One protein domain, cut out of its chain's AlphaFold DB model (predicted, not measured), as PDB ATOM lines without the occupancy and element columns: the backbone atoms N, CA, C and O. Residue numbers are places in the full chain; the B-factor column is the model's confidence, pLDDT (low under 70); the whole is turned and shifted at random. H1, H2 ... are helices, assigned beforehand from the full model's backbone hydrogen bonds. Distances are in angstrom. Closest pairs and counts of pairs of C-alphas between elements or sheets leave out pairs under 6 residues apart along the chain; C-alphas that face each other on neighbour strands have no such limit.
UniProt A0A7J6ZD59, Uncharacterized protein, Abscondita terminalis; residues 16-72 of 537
ATOM      1  N   GLU A  16     -11.952 -12.604  18.636       83.94
ATOM      2  CA  GLU A  16     -11.741 -13.447  19.823       83.94
ATOM      3  C   GLU A  16     -10.803 -12.778  20.840       83.94
ATOM      4  O   GLU A  16     -11.006 -12.874  22.048       83.94
ATOM      5  N   GLU A  17      -9.773 -12.094  20.353       83.44
ATOM      6  CA  GLU A  17      -8.760 -11.424  21.167       83.44
ATOM      7  C   GLU A  17      -9.297 -10.121  21.774       83.44
ATOM      8  O   GLU A  17      -9.094  -9.868  22.959       83.44
ATOM      9  N   PHE A  18     -10.119  -9.381  21.022       86.62
ATOM     10  CA  PHE A  18     -10.855  -8.226  21.536       86.62
ATOM     11  C   PHE A  18     -11.789  -8.617  22.693       86.62
ATOM     12  O   PHE A  18     -11.806  -7.958  23.733       86.62
ATOM     13  N   LEU A  19     -12.540  -9.717  22.549       86.94
ATOM     14  CA  LEU A  19     -13.442 -10.206  23.599       86.94
ATOM     15  C   LEU A  19     -12.674 -10.669  24.849       86.94
ATOM     16  O   LEU A  19     -13.097 -10.374  25.970       86.94
ATOM     17  N   LYS A  20     -11.517 -11.323  24.675       85.81
ATOM     18  CA  LYS A  20     -10.632 -11.702  25.792       85.81
ATOM     19  C   LYS A  20     -10.082 -10.483  26.530       85.81
ATOM     20  O   LYS A  20     -10.141 -10.454  27.756       85.81
ATOM     21  N   ASN A  21      -9.636  -9.455  25.807       85.81
ATOM     22  CA  ASN A  21      -9.106  -8.221  26.402       85.81
ATOM     23  C   ASN A  21     -10.157  -7.447  27.211       85.81
ATOM     24  O   ASN A  21      -9.825  -6.711  28.137       85.81
ATOM     25  N   ARG A  22     -11.443  -7.647  26.906       83.50
ATOM     26  CA  ARG A  22     -12.573  -7.082  27.658       83.50
ATOM     27  C   ARG A  22     -13.073  -7.975  28.797       83.50
ATOM     28  O   ARG A  22     -14.071  -7.637  29.429       83.50
ATOM     29  N   ASN A  23     -12.369  -9.067  29.106       84.31
ATOM     30  CA  ASN A  23     -12.735 -10.042  30.139       84.31
ATOM     31  C   ASN A  23     -14.127 -10.666  29.925       84.31
ATOM     32  O   ASN A  23     -14.849 -10.937  30.887       84.31
ATOM     33  N   ILE A  24     -14.522 -10.885  28.667       86.75
ATOM     34  CA  ILE A  24     -15.733 -11.649  28.349       86.75
ATOM     35  C   ILE A  24     -15.466 -13.142  28.628       86.75
ATOM     36  O   ILE A  24     -14.404 -13.637  28.237       86.75
ATOM     37  N   PRO A  25     -16.384 -13.875  29.296       87.06
ATOM     38  CA  PRO A  25     -16.174 -15.284  29.630       87.06
ATOM     39  C   PRO A  25     -15.883 -16.149  28.398       87.06
ATOM     40  O   PRO A  25     -16.490 -15.972  27.337       87.06
ATOM     41  N   ASN A  26     -14.976 -17.119  28.537       84.31
ATOM     42  CA  ASN A  26     -14.565 -17.989  27.429       84.31
ATOM     43  C   ASN A  26     -15.730 -18.828  26.880       84.31
ATOM     44  O   ASN A  26     -15.721 -19.189  25.704       84.31
ATOM     45  N   GLU A  27     -16.747 -19.098  27.698       85.50
ATOM     46  CA  GLU A  27     -17.985 -19.776  27.314       85.50
ATOM     47  C   GLU A  27     -18.760 -18.970  26.262       85.50
ATOM     48  O   GLU A  27     -19.244 -19.532  25.281       85.50
ATOM     49  N   VAL A  28     -18.807 -17.641  26.415       84.44
ATOM     50  CA  VAL A  28     -19.457 -16.724  25.465       84.44
ATOM     51  C   VAL A  28     -18.658 -16.641  24.166       84.44
ATOM     52  O   VAL A  28     -19.225 -16.678  23.077       84.44
ATOM     53  N   ILE A  29     -17.327 -16.605  24.258       85.62
ATOM     54  CA  ILE A  29     -16.444 -16.603  23.082       85.62
ATOM     55  C   ILE A  29     -16.583 -17.920  22.302       85.62
ATOM     56  O   ILE A  29     -16.639 -17.917  21.070       85.62
ATOM     57  N   HIS A  30     -16.693 -19.051  23.005       85.38
ATOM     58  CA  HIS A  30     -16.952 -20.348  22.387       85.38
ATOM     59  C   HIS A  30     -18.343 -20.402  21.743       85.38
ATOM     60  O   HIS A  30     -18.475 -20.930  20.640       85.38
ATOM     61  N   HIS A  31     -19.363 -19.821  22.382       86.69
ATOM     62  CA  HIS A  31     -20.699 -19.691  21.802       86.69
ATOM     63  C   HIS A  31     -20.673 -18.874  20.502       86.69
ATOM     64  O   HIS A  31     -21.157 -19.348  19.477       86.69
ATOM     65  N   PHE A  32     -19.999 -17.717  20.493       86.38
ATOM     66  CA  PHE A  32     -19.849 -16.881  19.295       86.38
ATOM     67  C   PHE A  32     -19.169 -17.647  18.156       86.38
ATOM     68  O   PHE A  32     -19.568 -17.542  16.997       86.38
ATOM     69  N   LYS A  33     -18.174 -18.478  18.478       84.25
ATOM     70  CA  LYS A  33     -17.477 -19.319  17.499       84.25
ATOM     71  C   LYS A  33     -18.339 -20.471  16.976       84.25
ATOM     72  O   LYS A  33     -18.298 -20.755  15.780       84.25
ATOM     73  N   HIS A  34     -19.095 -21.127  17.855       85.38
ATOM     74  CA  HIS A  34     -19.984 -22.237  17.509       85.38
ATOM     75  C   HIS A  34     -21.134 -21.775  16.604       85.38
ATOM     76  O   HIS A  34     -21.345 -22.352  15.539       85.38
ATOM     77  N   GLU A  35     -21.793 -20.677  16.979       83.94
ATOM     78  CA  GLU A  35     -22.911 -20.076  16.238       83.94
ATOM     79  C   GLU A  35     -22.463 -19.226  15.037       83.94
ATOM     80  O   GLU A  35     -23.291 -18.689  14.304       83.94
ATOM     81  N   LYS A  36     -21.148 -19.108  14.795       82.25
ATOM     82  CA  LYS A  36     -20.556 -18.287  13.722       82.25
ATOM     83  C   LYS A  36     -20.999 -16.816  13.776       82.25
ATOM     84  O   LYS A  36     -21.219 -16.181  12.744       82.25
ATOM     85  N   ILE A  37     -21.087 -16.267  14.983       84.00
ATOM     86  CA  ILE A  37     -21.343 -14.848  15.229       84.00
ATOM     87  C   ILE A  37     -20.049 -14.080  14.927       84.00
ATOM     88  O   ILE A  37     -19.131 -14.020  15.746       84.00
ATOM     89  N   ASP A  38     -19.953 -13.537  13.713       82.62
ATOM     90  CA  ASP A  38     -18.820 -12.731  13.258       82.62
ATOM     91  C   ASP A  38     -19.075 -11.218  13.411       82.62
ATOM     92  O   ASP A  38     -20.147 -10.778  13.832       82.62
ATOM     93  N   SER A  39     -18.076 -10.394  13.076       82.06
ATOM     94  CA  SER A  39     -18.183  -8.933  13.190       82.06
ATOM     95  C   SER A  39     -19.321  -8.330  12.363       82.06
ATOM     96  O   SER A  39     -19.822  -7.275  12.728       82.06
ATOM     97  N   VAL A  40     -19.731  -8.963  11.261       79.31
ATOM     98  CA  VAL A  40     -20.841  -8.477  10.431       79.31
ATOM     99  C   VAL A  40     -22.168  -8.852  11.081       79.31
ATOM    100  O   VAL A  40     -23.043  -7.997  11.203       79.31
ATOM    101  N   THR A  41     -22.286 -10.087  11.573       82.56
ATOM    102  CA  THR A  41     -23.458 -10.563  12.317       82.56
ATOM    103  C   THR A  41     -23.727  -9.681  13.537       82.56
ATOM    104  O   THR A  41     -24.853  -9.230  13.716       82.56
ATOM    105  N   ILE A  42     -22.693  -9.325  14.309       85.44
ATOM    106  CA  ILE A  42     -22.819  -8.447  15.488       85.44
ATOM    107  C   ILE A  42     -23.399  -7.067  15.129       85.44
ATOM    108  O   ILE A  42     -24.156  -6.503  15.914       85.44
ATOM    109  N   LEU A  43     -23.089  -6.520  13.946       82.19
ATOM    110  CA  LEU A  43     -23.625  -5.225  13.498       82.19
ATOM    111  C   LEU A  43     -25.097  -5.282  13.080       82.19
ATOM    112  O   LEU A  43     -25.743  -4.240  13.019       82.19
ATOM    113  N   SER A  44     -25.607  -6.473  12.766       78.12
ATOM    114  CA  SER A  44     -27.004  -6.704  12.379       78.12
ATOM    115  C   SER A  44     -27.865  -7.246  13.524       78.12
ATOM    116  O   SER A  44     -29.070  -7.407  13.348       78.12
ATOM    117  N   MET A  45     -27.271  -7.527  14.689       79.50
ATOM    118  CA  MET A  45     -28.000  -7.998  15.864       79.50
ATOM    119  C   MET A  45     -28.632  -6.828  16.643       79.50
ATOM    120  O   MET A  45     -27.966  -5.814  16.877       79.50
ATOM    121  N   PRO A  46     -29.890  -6.961  17.096       78.25
ATOM    122  CA  PRO A  46     -30.506  -6.028  18.037       78.25
ATOM    123  C   PRO A  46     -29.699  -5.911  19.338       78.25
ATOM    124  O   PRO A  46     -29.163  -6.896  19.847       78.25
ATOM    125  N   GLU A  47     -29.663  -4.718  19.946       75.25
ATOM    126  CA  GLU A  47     -28.916  -4.503  21.200       75.25
ATOM    127  C   GLU A  47     -29.423  -5.399  22.349       75.25
ATOM    128  O   GLU A  47     -28.653  -5.780  23.233       75.25
ATOM    129  N   GLN A  48     -30.712  -5.752  22.328       78.75
ATOM    130  CA  GLN A  48     -31.345  -6.616  23.328       78.75
ATOM    131  C   GLN A  48     -30.713  -8.013  23.345       78.75
ATOM    132  O   GLN A  48     -30.371  -8.499  24.422       78.75
ATOM    133  N   ASP A  49     -30.441  -8.582  22.172       81.31
ATOM    134  CA  ASP A  49     -29.838  -9.911  22.030       81.31
ATOM    135  C   ASP A  49     -28.350  -9.882  22.410       81.31
ATOM    136  O   ASP A  49     -27.824 -10.799  23.036       81.31
ATOM    137  N   LEU A  50     -27.653  -8.780  22.104       83.56
ATOM    138  CA  LEU A  50     -26.243  -8.611  22.472       83.56
ATOM    139  C   LEU A  50     -26.051  -8.415  23.987       83.56
ATOM    140  O   LEU A  50     -24.976  -8.700  24.521       83.56
ATOM    141  N   ARG A  51     -27.076  -7.933  24.701       85.69
ATOM    142  CA  ARG A  51     -27.040  -7.697  26.153       85.69
ATOM    143  C   ARG A  51     -26.957  -8.986  26.967       85.69
ATOM    144  O   ARG A  51     -26.373  -8.949  28.050       85.69
ATOM    145  N   GLU A  52     -27.500 -10.092  26.462       83.38
ATOM    146  CA  GLU A  52     -27.432 -11.401  27.129       83.38
ATOM    147  C   GLU A  52     -25.989 -11.911  27.227       83.38
ATOM    148  O   GLU A  52     -25.579 -12.463  28.247       83.38
ATOM    149  N   TRP A  53     -25.192 -11.640  26.191       83.69
ATOM    150  CA  TRP A  53     -23.816 -12.120  26.062       83.69
ATOM    151  C   TRP A  53     -22.771 -11.087  26.502       83.69
ATOM    152  O   TRP A  53     -21.705 -11.446  27.000       83.69
ATOM    153  N   VAL A  54     -23.080  -9.793  26.360       86.12
ATOM    154  CA  VAL A  54     -22.234  -8.665  26.778       86.12
ATOM    155  C   VAL A  54     -23.062  -7.710  27.661       86.12
ATOM    156  O   VAL A  54     -23.611  -6.708  27.185       86.12
ATOM    157  N   PRO A  55     -23.170  -7.980  28.979       81.50
ATOM    158  CA  PRO A  55     -24.082  -7.248  29.867       81.50
ATOM    159  C   PRO A  55     -23.710  -5.776  30.076       81.50
ATOM    160  O   PRO A  55     -24.584  -4.918  30.242       81.50
ATOM    161  N   LYS A  56     -22.410  -5.461  30.043       86.44
ATOM    162  CA  LYS A  56     -21.892  -4.102  30.232       86.44
ATOM    163  C   LYS A  56     -22.125  -3.258  28.980       86.44
ATOM    164  O   LYS A  56     -21.634  -3.575  27.902       86.44
ATOM    165  N   TYR A  57     -22.829  -2.138  29.144       79.56
ATOM    166  CA  TYR A  57     -23.140  -1.211  28.049       79.56
ATOM    167  C   TYR A  57     -21.880  -0.672  27.352       79.56
ATOM    168  O   TYR A  57     -21.796  -0.696  26.128       79.56
ATOM    169  N   GLY A  58     -20.863  -0.269  28.124       78.75
ATOM    170  CA  GLY A  58     -19.602   0.236  27.567       78.75
ATOM    171  C   GLY A  58     -18.863  -0.785  26.695       78.75
ATOM    172  O   GLY A  58     -18.301  -0.416  25.667       78.75
ATOM    173  N   ASP A  59     -18.927  -2.072  27.046       84.50
ATOM    174  CA  ASP A  59     -18.298  -3.135  26.258       84.50
ATOM    175  C   ASP A  59     -19.096  -3.451  24.987       84.50
ATOM    176  O   ASP A  59     -18.487  -3.721  23.955       84.50
ATOM    177  N   ARG A  60     -20.434  -3.319  25.001       87.69
ATOM    178  CA  ARG A  60     -21.253  -3.402  23.775       87.69
ATOM    179  C   ARG A  60     -20.922  -2.289  22.791       87.69
ATOM    180  O   ARG A  60     -20.725  -2.558  21.610       87.69
ATOM    181  N   VAL A  61     -20.811  -1.050  23.270       81.31
ATOM    182  CA  VAL A  61     -20.441   0.100  22.428       81.31
ATOM    183  C   VAL A  61     -19.033  -0.080  21.856       81.31
ATOM    184  O   VAL A  61     -18.819   0.134  20.661       81.31
ATOM    185  N   ALA A  62     -18.080  -0.534  22.677       83.50
ATOM    186  CA  ALA A  62     -16.719  -0.813  22.229       83.50
ATOM    187  C   ALA A  62     -16.670  -1.953  21.195       83.50
ATOM    188  O   ALA A  62     -15.970  -1.832  20.191       83.50
ATOM    189  N   LEU A  63     -17.445  -3.023  21.398       85.06
ATOM    190  CA  LEU A  63     -17.556  -4.154  20.476       85.06
ATOM    191  C   LEU A  63     -18.172  -3.746  19.132       85.06
ATOM    192  O   LEU A  63     -17.643  -4.108  18.083       85.06
ATOM    193  N   LEU A  64     -19.244  -2.950  19.150       83.44
ATOM    194  CA  LEU A  64     -19.864  -2.410  17.937       83.44
ATOM    195  C   LEU A  64     -18.899  -1.483  17.187       83.44
ATOM    196  O   LEU A  64     -18.764  -1.594  15.971       83.44
ATOM    197  N   SER A  65     -18.174  -0.620  17.902       80.38
ATOM    198  CA  SER A  65     -17.128   0.237  17.324       80.38
ATOM    199  C   SER A  65     -15.996  -0.582  16.689       80.38
ATOM    200  O   SER A  65     -15.604  -0.331  15.549       80.38
ATOM    201  N   PHE A  66     -15.504  -1.613  17.382       84.62
ATOM    202  CA  PHE A  66     -14.505  -2.548  16.859       84.62
ATOM    203  C   PHE A  66     -14.994  -3.265  15.589       84.62
ATOM    204  O   PHE A  66     -14.271  -3.331  14.594       84.62
ATOM    205  N   CYS A  67     -16.242  -3.740  15.579       84.06
ATOM    206  CA  CYS A  67     -16.824  -4.418  14.423       84.06
ATOM    207  C   CYS A  67     -17.025  -3.473  13.227       84.06
ATOM    208  O   CYS A  67     -16.734  -3.877  12.103       84.06
ATOM    209  N   ARG A  68     -17.437  -2.212  13.443       79.88
ATOM    210  CA  ARG A  68     -17.550  -1.195  12.373       79.88
ATOM    211  C   ARG A  68     -16.194  -0.887  11.743       79.88
ATOM    212  O   ARG A  68     -16.058  -0.975  10.528       79.88
ATOM    213  N   ARG A  69     -15.168  -0.644  12.569       70.94
ATOM    214  CA  ARG A  69     -13.793  -0.388  12.100       70.94
ATOM    215  C   ARG A  69     -13.241  -1.550  11.264       70.94
ATOM    216  O   ARG A  69     -12.614  -1.324  10.231       70.94
ATOM    217  N   ASN A  70     -13.523  -2.792  11.663       64.75
ATOM    218  CA  ASN A  70     -13.091  -3.982  10.926       64.75
ATOM    219  C   ASN A  70     -13.945  -4.295   9.683       64.75
ATOM    220  O   ASN A  70     -13.413  -4.817   8.700       64.75
ATOM    221  N   ALA A  71     -15.235  -3.942   9.674       62.19
ATOM    222  CA  ALA A  71     -16.094  -4.034   8.489       62.19
ATOM    223  C   ALA A  71     -15.683  -3.016   7.404       62.19
ATOM    224  O   ALA A  71     -15.639  -3.358   6.217       62.19
ATOM    225  N   ASP A  72     -15.268  -1.812   7.816       53.59
ATOM    226  CA  ASP A  72     -14.747  -0.752   6.940       53.59
ATOM    227  C   ASP A  72     -13.331  -1.030   6.398       53.59
ATOM    228  O   ASP A  72     -12.882  -0.404   5.429       53.59
TER     229      ASP A  72
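What this domain is: This is residues 16 to 72 of the 537 residues of an uncharacterized protein of Abscondita terminalis (UniProt A0A7J6ZD59). Five helices sit round a common middle in a small rounded body, with the long last helix H5 along one side and H2 on the side opposite it. H1 and H4 lie on two further sides, opposite each other, and H3 packs crosswise on residues 64 to 71 of H5. The printed part has 57 residues, with five named helices in the order H1, H2, H3, H4, H5 and no named strand; the class is all helix. It is compact, with a radius of gyration of the C-alphas of 10.3 A, and spans 27 by 22 by 22 A.

Where its parts are: H5, residues 57 to 72, is the longest helix, 22.7 A from C-alpha 57 at (-23.140, -1.211, 28.049) to C-alpha 72 at (-14.747, -0.752, 6.940). H4 is residues 47 to 53, 10.4 A long, and H3 is residues 39 to 44, 9.1 A long. H2, residues 26 to 34, measures 12.1 A. H1, residues 16 to 21, measures 8.8 A and begins with C-alpha 16 at (-11.741, -13.447, 19.823).

How they stand to each other: H5 touches H3 with residues 64 to 71 alone; the closest C-alphas, of Ser 39 and Cys 67, are 4.9 A apart. Their steep tilt of 68 degrees is only just short of about perpendicular, and they run opposite ways. H5 and H4 only just touch, with 3 pairs of C-alphas within 8 A, and touch only at the corner by their link; they are about perpendicular at 73 degrees, with Leu 50 and Arg 60 closest, 7.3 A between C-alphas. H1 is close to H5 but not clearly touching, the closest C-alphas, of Phe 18 and Leu 63, being 7.9 A apart. H1 and H2 form a helical hairpin with a shallow tilt of 18 degrees, opposite ways; they only just touch, with 3 pairs of C-alphas within 8 A, the closest those of Glu 16 and Ile 29 at 6.5 A. H2 and H4 are close but not clearly touching, the closest C-alphas, of Val 28 and Trp 53, being 6.4 A apart. H2 and H5 are apart. Every O i to N i+4 pair is within hydrogen-bond range in H1, H2 and H5, against 1 of 2 in H3 and 1 of 3 in H4, where 3 of 4 O i to N i+3 pairs are within range.

The domain as a whole: The two C-alphas farthest apart, of Glu 27 and Asp 72, are 28.1 A apart. The printed part has no cut, and its four links are tight. Mean pLDDT of the printed part is 82.0; residues 70 to 72 are under 70.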